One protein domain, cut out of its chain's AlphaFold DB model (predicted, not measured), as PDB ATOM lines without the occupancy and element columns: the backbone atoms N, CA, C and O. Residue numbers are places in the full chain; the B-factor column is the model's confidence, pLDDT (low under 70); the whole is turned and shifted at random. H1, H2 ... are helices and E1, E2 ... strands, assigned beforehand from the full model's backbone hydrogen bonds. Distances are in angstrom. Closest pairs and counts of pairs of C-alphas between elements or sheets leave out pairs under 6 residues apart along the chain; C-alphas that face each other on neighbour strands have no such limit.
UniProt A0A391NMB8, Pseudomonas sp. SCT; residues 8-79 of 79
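What this domain is: This is residues 8 to 79 of the 79 residues of a protein of Pseudomonas sp. SCT (UniProt A0A391NMB8). A loose, elongated frame has helix H2 at one end and the hairpin E1 and E2 at the other, with short H1 and E3 between. Residues 21 to 29 and 33 to 36 of H2 stand free, as does the hairpin's tip, residues 57 to 62. The printed part has 72 residues with two named helices and three named strands, in the order H1, H2, E1, E2, E3; the class is mixed, with 34 residues, under half, in named elements. The radius of gyration of the C-alphas is 16.1 A; the spans are 46 by 28 by 17 A.

How they stand to each other: H1, residues 11 to 15, comes closest to E3, residues 76 to 78, at the C-alphas of Thr 13 and Ala 77, 6.6 A apart. H2, residues 21 to 36, is apart from both. E1, residues 54 to 58, and E2, residues 61 to 65, form an antiparallel hairpin at 153 degrees, with N 56 and O 63 within hydrogen-bond range at 2.9 A. E3 pairs with no named strand. In H1 and H2 every O i to N i+4 pair is within hydrogen-bond range.

Where its parts are: H1 begins at C-alpha 11 (136.686, 120.432, 173.401); E3 ends at C-alpha 78 (138.647, 134.018, 169.818). H2 measures 22.4 A from first to last C-alpha, E1 13.1 A.

The domain as a whole: The farthest C-alphas, of Asp 22 and Asp 59, are 49.0 A apart. The printed part has no cut. The link from H2 to E1 is long. Residues 66 to 73 have pLDDT under 70.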
ATOM      1  N   LYS A   8     137.116 128.927 165.942       92.19
ATOM      2  CA  LYS A   8     136.059 128.033 166.428       92.19
ATOM      3  C   LYS A   8     136.538 127.286 167.666       92.19
ATOM      4  O   LYS A   8     137.690 126.865 167.730       92.19
ATOM      5  N   ALA A   9     135.644 127.123 168.634       91.06
ATOM      6  CA  ALA A   9     135.952 126.381 169.842       91.06
ATOM      7  C   ALA A   9     136.138 124.886 169.550       91.06
ATOM      8  O   ALA A   9     135.517 124.311 168.651       91.06
ATOM      9  N   THR A  10     136.972 124.253 170.364       90.62
ATOM     10  CA  THR A  10     137.175 122.807 170.413       90.62
ATOM     11  C   THR A  10     136.879 122.301 171.829       90.62
ATOM     12  O   THR A  10     136.750 123.104 172.759       90.62
ATOM     13  N   PRO A  11     136.791 120.976 172.049       90.88
ATOM     14  CA  PRO A  11     136.686 120.432 173.401       90.88
ATOM     15  C   PRO A  11     137.794 120.926 174.347       90.88
ATOM     16  O   PRO A  11     137.517 121.194 175.509       90.88
ATOM     17  N   GLN A  12     139.019 121.110 173.842       92.06
ATOM     18  CA  GLN A  12     140.165 121.595 174.619       92.06
ATOM     19  C   GLN A  12     139.984 123.053 175.052       92.06
ATOM     20  O   GLN A  12     140.164 123.386 176.224       92.06
ATOM     21  N   THR A  13     139.560 123.934 174.137       91.69
ATOM     22  CA  THR A  13     139.342 125.347 174.485       91.69
ATOM     23  C   THR A  13     138.182 125.501 175.468       91.69
ATOM     24  O   THR A  13     138.272 126.296 176.395       91.69
ATOM     25  N   GLU A  14     137.118 124.700 175.333       90.69
ATOM     26  CA  GLU A  14     135.989 124.685 176.280       90.69
ATOM     27  C   GLU A  14     136.336 124.035 177.632       90.69
ATOM     28  O   GLU A  14     135.770 124.398 178.667       90.69
ATOM     29  N   ALA A  15     137.317 123.132 177.669       92.44
ATOM     30  CA  ALA A  15     137.912 122.667 178.922       92.44
ATOM     31  C   ALA A  15     138.731 123.775 179.620       92.44
ATOM     32  O   ALA A  15     138.961 123.708 180.831       92.44
ATOM     33  N   GLY A  16     139.084 124.845 178.897       90.50
ATOM     34  CA  GLY A  16     139.948 125.921 179.375       90.50
ATOM     35  C   GLY A  16     141.426 125.542 179.340       90.50
ATOM     36  O   GLY A  16     142.204 126.076 180.129       90.50
ATOM     37  N   GLU A  17     141.803 124.603 178.470       93.62
ATOM     38  CA  GLU A  17     143.199 124.252 178.242       93.62
ATOM     39  C   GLU A  17     143.922 125.423 177.574       93.62
ATOM     40  O   GLU A  17     143.487 125.947 176.546       93.62
ATOM     41  N   MET A  18     145.031 125.843 178.177       89.06
ATOM     42  CA  MET A  18     145.869 126.906 177.635       89.06
ATOM     43  C   MET A  18     146.865 126.334 176.618       89.06
ATOM     44  O   MET A  18     147.344 125.210 176.804       89.06
ATOM     45  N   PRO A  19     147.234 127.100 175.575       89.81
ATOM     46  CA  PRO A  19     148.356 126.743 174.717       89.81
ATOM     47  C   PRO A  19     149.656 126.624 175.521       89.81
ATOM     48  O   PRO A  19     149.788 127.197 176.604       89.81
ATOM     49  N   SER A  20     150.640 125.911 174.970       95.00
ATOM     50  CA  SER A  20     151.979 125.883 175.559       95.00
ATOM     51  C   SER A  20     152.625 127.272 175.553       95.00
ATOM     52  O   SER A  20     152.279 128.141 174.748       95.00
ATOM     53  N   GLU A  21     153.606 127.469 176.430       95.94
ATOM     54  CA  GLU A  21     154.341 128.731 176.548       95.94
ATOM     55  C   GLU A  21     155.032 129.137 175.236       95.94
ATOM     56  O   GLU A  21     154.978 130.303 174.847       95.94
ATOM     57  N   ASP A  22     155.591 128.173 174.500       97.19
ATOM     58  CA  ASP A  22     156.204 128.420 173.189       97.19
ATOM     59  C   ASP A  22     155.191 128.974 172.179       97.19
ATOM     60  O   ASP A  22     155.491 129.904 171.426       97.19
ATOM     61  N   VAL A  23     153.963 128.438 172.183       94.56
ATOM     62  CA  VAL A  23     152.883 128.907 171.305       94.56
ATOM     63  C   VAL A  23     152.433 130.308 171.712       94.56
ATOM     64  O   VAL A  23     152.285 131.167 170.844       94.56
ATOM     65  N   LEU A  24     152.265 130.571 173.013       93.19
ATOM     66  CA  LEU A  24     151.910 131.904 173.513       93.19
ATOM     67  C   LEU A  24     152.979 132.944 173.160       93.19
ATOM     68  O   LEU A  24     152.646 134.044 172.722       93.19
ATOM     69  N   THR A  25     154.255 132.578 173.279       96.75
ATOM     70  CA  THR A  25     155.389 133.450 172.951       96.75
ATOM     71  C   THR A  25     155.438 133.765 171.457       96.75
ATOM     72  O   THR A  25     155.584 134.926 171.069       96.75
ATOM     73  N   ALA A  26     155.281 132.754 170.597       96.88
ATOM     74  CA  ALA A  26     155.244 132.948 169.150       96.88
ATOM     75  C   ALA A  26     154.043 133.805 168.714       96.88
ATOM     76  O   ALA A  26     154.193 134.700 167.883       96.88
ATOM     77  N   MET A  27     152.871 133.569 169.310       94.44
ATOM     78  CA  MET A  27     151.657 134.344 169.052       94.44
ATOM     79  C   MET A  27     151.812 135.806 169.488       94.44
ATOM     80  O   MET A  27     151.445 136.701 168.732       94.44
ATOM     81  N   GLY A  28     152.394 136.055 170.666       94.62
ATOM     82  CA  GLY A  28     152.671 137.406 171.159       94.62
ATOM     83  C   GLY A  28     153.563 138.192 170.200       94.62
ATOM     84  O   GLY A  28     153.181 139.271 169.757       94.62
ATOM     85  N   ARG A  29     154.687 137.597 169.783       97.69
ATOM     86  CA  ARG A  29     155.602 138.211 168.806       97.69
ATOM     87  C   ARG A  29     154.917 138.525 167.475       97.69
ATOM     88  O   ARG A  29     155.072 139.621 166.949       97.69
ATOM     89  N   TYR A  30     154.134 137.587 166.943       95.94
ATOM     90  CA  TYR A  30     153.409 137.800 165.690       95.94
ATOM     91  C   TYR A  30     152.371 138.928 165.806       95.94
ATOM     92  O   TYR A  30     152.272 139.781 164.924       95.94
ATOM     93  N   ASN A  31     151.635 138.987 166.919       95.81
ATOM     94  CA  ASN A  31     150.667 140.052 167.171       95.81
ATOM     95  C   ASN A  31     151.341 141.425 167.327       95.81
ATOM     96  O   ASN A  31     150.822 142.411 166.804       95.81
ATOM     97  N   GLU A  32     152.502 141.499 167.986       96.69
ATOM     98  CA  GLU A  32     153.304 142.726 168.098       96.69
ATOM     99  C   GLU A  32     153.770 143.242 166.730       96.69
ATOM    100  O   GLU A  32     153.679 144.443 166.455       96.69
ATOM    101  N   GLU A  33     154.219 142.347 165.846       98.12
ATOM    102  CA  GLU A  33     154.607 142.688 164.474       98.12
ATOM    103  C   GLU A  33     153.413 143.244 163.678       98.12
ATOM    104  O   GLU A  33     153.517 144.300 163.046       98.12
ATOM    105  N   LEU A  34     152.245 142.593 163.757       97.19
ATOM    106  CA  LEU A  34     151.028 143.053 163.081       97.19
ATOM    107  C   LEU A  34     150.493 144.377 163.640       97.19
ATOM    108  O   LEU A  34     149.996 145.209 162.874       97.19
ATOM    109  N   ALA A  35     150.576 144.582 164.955       96.69
ATOM    110  CA  ALA A  35     150.186 145.832 165.600       96.69
ATOM    111  C   ALA A  35     151.116 146.977 165.180       96.69
ATOM    112  O   ALA A  35     150.641 148.040 164.781       96.69
ATOM    113  N   SER A  36     152.430 146.734 165.176       97.38
ATOM    114  CA  SER A  36     153.440 147.704 164.729       97.38
ATOM    115  C   SER A  36     153.257 148.096 163.260       97.38
ATOM    116  O   SER A  36     153.470 149.249 162.891       97.38
ATOM    117  N   ALA A  37     152.805 147.158 162.425       97.69
ATOM    118  CA  ALA A  37     152.466 147.405 161.026       97.69
ATOM    119  C   ALA A  37     151.099 148.098 160.822       97.69
ATOM    120  O   ALA A  37     150.739 148.412 159.686       97.69
ATOM    121  N   GLY A  38     150.313 148.315 161.882       96.69
ATOM    122  CA  GLY A  38     148.963 148.888 161.803       96.69
ATOM    123  C   GLY A  38     147.918 147.955 161.175       96.69
ATOM    124  O   GLY A  38     146.869 148.419 160.727       96.69
ATOM    125  N   VAL A  39     148.206 146.650 161.111       96.94
ATOM    126  CA  VAL A  39     147.336 145.625 160.512       96.94
ATOM    127  C   VAL A  39     146.403 145.013 161.557       96.94
ATOM    128  O   VAL A  39     145.226 144.789 161.266       96.94
ATOM    129  N   LEU A  40     146.901 144.761 162.774       96.44
ATOM    130  CA  LEU A  40     146.084 144.240 163.868       96.44
ATOM    131  C   LEU A  40     145.229 145.362 164.463       96.44
ATOM    132  O   LEU A  40     145.744 146.296 165.074       96.44
ATOM    133  N   LEU A  41     143.911 145.259 164.283       95.62
ATOM    134  CA  LEU A  41     142.948 146.224 164.828       95.62
ATOM    135  C   LEU A  41     142.410 145.818 166.208       95.62
ATOM    136  O   LEU A  41     141.853 146.652 166.916       95.62
ATOM    137  N   GLY A  42     142.554 144.544 166.561       94.12
ATOM    138  CA  GLY A  42     142.101 143.940 167.806       94.12
ATOM    139  C   GLY A  42     142.027 142.426 167.645       94.12
ATOM    140  O   GLY A  42     141.857 141.940 166.527       94.12
ATOM    141  N   GLY A  43     142.171 141.708 168.752       94.00
ATOM    142  CA  GLY A  43     142.007 140.263 168.803       94.00
ATOM    143  C   GLY A  43     142.187 139.761 170.227       94.00
ATOM    144  O   GLY A  43     143.025 140.283 170.959       94.00
ATOM    145  N   GLU A  44     141.367 138.798 170.632       92.69
ATOM    146  CA  GLU A  44     141.311 138.309 172.014       92.69
ATOM    147  C   GLU A  44     140.951 136.824 172.065       92.69
ATOM    148  O   GLU A  44     140.140 136.326 171.279       92.69
ATOM    149  N   GLY A  45     141.510 136.126 173.055       92.25
ATOM    150  CA  GLY A  45     141.062 134.790 173.441       92.25
ATOM    151  C   GLY A  45     139.829 134.875 174.342       92.25
ATOM    152  O   GLY A  45     139.808 135.622 175.321       92.25
ATOM    153  N   LEU A  46     138.796 134.093 174.040       92.62
ATOM    154  CA  LEU A  46     137.576 134.022 174.842       92.62
ATOM    155  C   LEU A  46     137.660 132.897 175.877       92.62
ATOM    156  O   LEU A  46     138.275 131.854 175.667       92.62
ATOM    157  N   GLN A  47     137.011 133.115 177.020       91.56
ATOM    158  CA  GLN A  47     136.870 132.097 178.060       91.56
ATOM    159  C   GLN A  47     135.885 130.995 177.625       91.56
ATOM    160  O   GLN A  47     134.982 131.273 176.835       91.56
ATOM    161  N   PRO A  48     135.980 129.786 178.214       91.12
ATOM    162  CA  PRO A  48     135.002 128.723 178.011       91.12
ATOM    163  C   PRO A  48     133.556 129.183 178.194       91.12
ATOM    164  O   PRO A  48     133.250 129.915 179.144       91.12
ATOM    165  N   SER A  49     132.643 128.668 177.371       88.38
ATOM    166  CA  SER A  49     131.234 129.086 177.377       88.38
ATOM    167  C   SER A  49     130.518 128.870 178.715       88.38
ATOM    168  O   SER A  49     129.598 129.618 179.039       88.38
ATOM    169  N   ARG A  50     130.986 127.928 179.548       86.94
ATOM    170  CA  ARG A  50     130.499 127.723 180.929       86.94
ATOM    171  C   ARG A  50     130.681 128.933 181.856       86.94
ATOM    172  O   ARG A  50     130.074 128.971 182.918       86.94
ATOM    173  N   LYS A  51     131.548 129.885 181.494       88.19
ATOM    174  CA  LYS A  51     131.731 131.165 182.202       88.19
ATOM    175  C   LYS A  51     130.962 132.318 181.546       88.19
ATOM    176  O   LYS A  51     131.001 133.435 182.049       88.19
ATOM    177  N   GLY A  52     130.325 132.064 180.407       84.31
ATOM    178  CA  GLY A  52     129.527 133.037 179.678       84.31
ATOM    179  C   GLY A  52     128.063 133.026 180.106       84.31
ATOM    180  O   GLY A  52     127.583 132.107 180.765       84.31
ATOM    181  N   ALA A  53     127.339 134.052 179.671       83.62
ATOM    182  CA  ALA A  53     125.892 134.139 179.779       83.62
ATOM    183  C   ALA A  53     125.323 134.620 178.444       83.62
ATOM    184  O   ALA A  53     125.946 135.432 177.756       83.62
ATOM    185  N   ARG A  54     124.130 134.147 178.076       84.31
ATOM    186  CA  ARG A  54     123.416 134.668 176.908       84.31
ATOM    187  C   ARG A  54     122.315 135.598 177.375       84.31
ATOM    188  O   ARG A  54     121.426 135.187 178.108       84.31
ATOM    189  N   VAL A  55     122.345 136.836 176.902       88.19
ATOM    190  CA  VAL A  55     121.305 137.821 177.195       88.19
ATOM    191  C   VAL A  55     120.423 137.985 175.964       88.19
ATOM    192  O   VAL A  55     120.927 138.206 174.864       88.19
ATOM    193  N   ARG A  56     119.106 137.846 176.133       89.19
ATOM    194  CA  ARG A  56     118.114 138.068 175.077       89.19
ATOM    195  C   ARG A  56     117.301 139.315 175.395       89.19
ATOM    196  O   ARG A  56     116.729 139.421 176.479       89.19
ATOM    197  N   PHE A  57     117.194 140.194 174.403       93.19
ATOM    198  CA  PHE A  57     116.312 141.355 174.424       93.19
ATOM    199  C   PHE A  57     115.125 141.110 173.483       93.19
ATOM    200  O   PHE A  57     115.335 140.788 172.315       93.19
ATOM    201  N   SER A  58     113.896 141.225 173.990       93.88
ATOM    202  CA  SER A  58     112.648 141.143 173.208       93.88
ATOM    203  C   SER A  58     111.578 141.991 173.881       93.88
ATOM    204  O   SER A  58     111.497 141.981 175.104       93.88
ATOM    205  N   ASP A  59     110.779 142.723 173.104       94.00
ATOM    206  CA  ASP A  59     109.618 143.489 173.598       94.00
ATOM    207  C   ASP A  59     109.931 144.424 174.784       94.00
ATOM    208  O   ASP A  59     109.157 144.564 175.728       94.00
ATOM    209  N   GLY A  60     111.112 145.049 174.764       94.81
ATOM    210  CA  GLY A  60     111.582 145.923 175.846       94.81
ATOM    211  C   GLY A  60     112.013 145.191 177.125       94.81
ATOM    212  O   GLY A  60     112.365 145.841 178.106       94.81
ATOM    213  N   GLN A  61     112.022 143.859 177.125       93.81
ATOM    214  CA  GLN A  61     112.458 143.023 178.239       93.81
ATOM    215  C   GLN A  61     113.843 142.425 177.986       93.81
ATOM    216  O   GLN A  61     114.216 142.111 176.855       93.81
ATOM    217  N   CYS A  62     114.597 142.239 179.069       94.06
ATOM    218  CA  CYS A  62     115.902 141.590 179.087       94.06
ATOM    219  C   CYS A  62     115.809 140.307 179.917       94.06
ATOM    220  O   CYS A  62     115.404 140.354 181.077       94.06
ATOM    221  N   SER A  63     116.207 139.174 179.344       91.38
ATOM    222  CA  SER A  63     116.319 137.901 180.064       91.38
ATOM    223  C   SER A  63     117.715 137.314 179.914       91.38
ATOM    224  O   SER A  63     118.333 137.401 178.850       91.38
ATOM    225  N   VAL A  64     118.208 136.709 180.992       86.75
ATOM    226  CA  VAL A  64     119.394 135.855 180.952       86.75
ATOM    227  C   VAL A  64     118.925 134.447 180.624       86.75
ATOM    228  O   VAL A  64     117.994 133.931 181.235       86.75
ATOM    229  N   VAL A  65     119.552 133.849 179.625       79.50
ATOM    230  CA  VAL A  65     119.337 132.464 179.237       79.50
ATOM    231  C   VAL A  65     120.490 131.655 179.814       79.50
ATOM    232  O   VAL A  65     121.644 131.911 179.458       79.50
ATOM    233  N   ASP A  66     120.165 130.710 180.697       66.38
ATOM    234  CA  ASP A  66     121.137 129.798 181.309       66.38
ATOM    235  C   ASP A  66     121.954 129.045 180.242       66.38
ATOM    236  O   ASP A  66     121.461 128.737 179.150       66.38
ATOM    237  N   GLY A  67     123.235 128.811 180.548       60.59
ATOM    238  CA  GLY A  67     124.233 128.243 179.633       60.59
ATOM    239  C   GLY A  67     124.489 126.732 179.805       60.59
ATOM    240  O   GLY A  67     123.987 126.133 180.756       60.59
ATOM    241  N   PRO A  68     125.319 126.113 178.934       65.19
ATOM    242  CA  PRO A  68     126.028 126.713 177.804       65.19
ATOM    243  C   PRO A  68     125.224 126.631 176.497       65.19
ATOM    244  O   PRO A  68     124.121 126.088 176.432       65.19
ATOM    245  N   PHE A  69     125.784 127.196 175.429       64.25
ATOM    246  CA  PHE A  69     125.286 126.972 174.078       64.25
ATOM    247  C   PHE A  69     125.188 125.464 173.791       64.25
ATOM    248  O   PHE A  69     126.112 124.712 174.088       64.25
ATOM    249  N   ALA A  70     124.067 125.034 173.213       61.06
ATOM    250  CA  ALA A  70     123.758 123.613 173.048       61.06
ATOM    251  C   ALA A  70     124.708 122.867 172.084       61.06
ATOM    252  O   ALA A  70     124.850 121.655 172.202       61.06
ATOM    253  N   GLU A  71     125.371 123.574 171.162       65.25
ATOM    254  CA  GLU A  71     126.245 123.002 170.128       65.25
ATOM    255  C   GLU A  71     127.650 123.619 170.201       65.25
ATOM    256  O   GLU A  71     127.864 124.785 169.867       65.25
ATOM    257  N   THR A  72     128.636 122.827 170.634       63.25
ATOM    258  CA  THR A  72     130.024 123.280 170.848       63.25
ATOM    259  C   THR A  72     130.753 123.636 169.553       63.25
ATOM    260  O   THR A  72     131.627 124.500 169.559       63.25
ATOM    261  N   ARG A  73     130.368 123.030 168.420       62.66
ATOM    262  CA  ARG A  73     130.975 123.294 167.100       62.66
ATOM    263  C   ARG A  73     130.672 124.689 166.563       62.66
ATOM    264  O   ARG A  73     131.362 125.174 165.666       62.66
ATOM    265  N   GLU A  74     129.654 125.345 167.103       72.69
ATOM    266  CA  GLU A  74     129.280 126.689 166.686       72.69
ATOM    267  C   GLU A  74     129.959 127.781 167.518       72.69
ATOM    268  O   GLU A  74     129.953 128.943 167.107       72.69
ATOM    269  N   LEU A  75     130.636 127.417 168.611       88.19
ATOM    270  CA  LEU A  75     131.227 128.368 169.548       88.19
ATOM    271  C   LEU A  75     132.514 128.997 169.041       88.19
ATOM    272  O   LEU A  75     133.161 128.513 168.110       88.19
ATOM    273  N   ILE A  76     132.838 130.126 169.661       90.94
ATOM    274  CA  ILE A  76     133.956 130.990 169.310       90.94
ATOM    275  C   ILE A  76     134.906 131.001 170.503       90.94
ATOM    276  O   ILE A  76     134.490 131.298 171.619       90.94
ATOM    277  N   ALA A  77     136.168 130.678 170.250       92.69
ATOM    278  CA  ALA A  77     137.251 130.718 171.228       92.69
ATOM    279  C   ALA A  77     138.121 131.977 171.089       92.69
ATOM    280  O   ALA A  77     138.970 132.230 171.937       92.69
ATOM    281  N   GLY A  78     137.923 132.771 170.036       93.75
ATOM    282  CA  GLY A  78     138.647 134.018 169.818       93.75
ATOM    283  C   GLY A  78     138.296 134.676 168.492       93.75
ATOM    284  O   GLY A  78     137.618 134.072 167.651       93.75
ATOM    285  N   TYR A  79     138.762 135.908 168.322       94.50
ATOM    286  CA  TYR A  79     138.648 136.684 167.088       94.50
ATOM    287  C   TYR A  79     139.895 137.531 166.840       94.50
ATOM    288  O   TYR A  79     140.642 137.742 167.823       94.50
TER     289      TYR A  79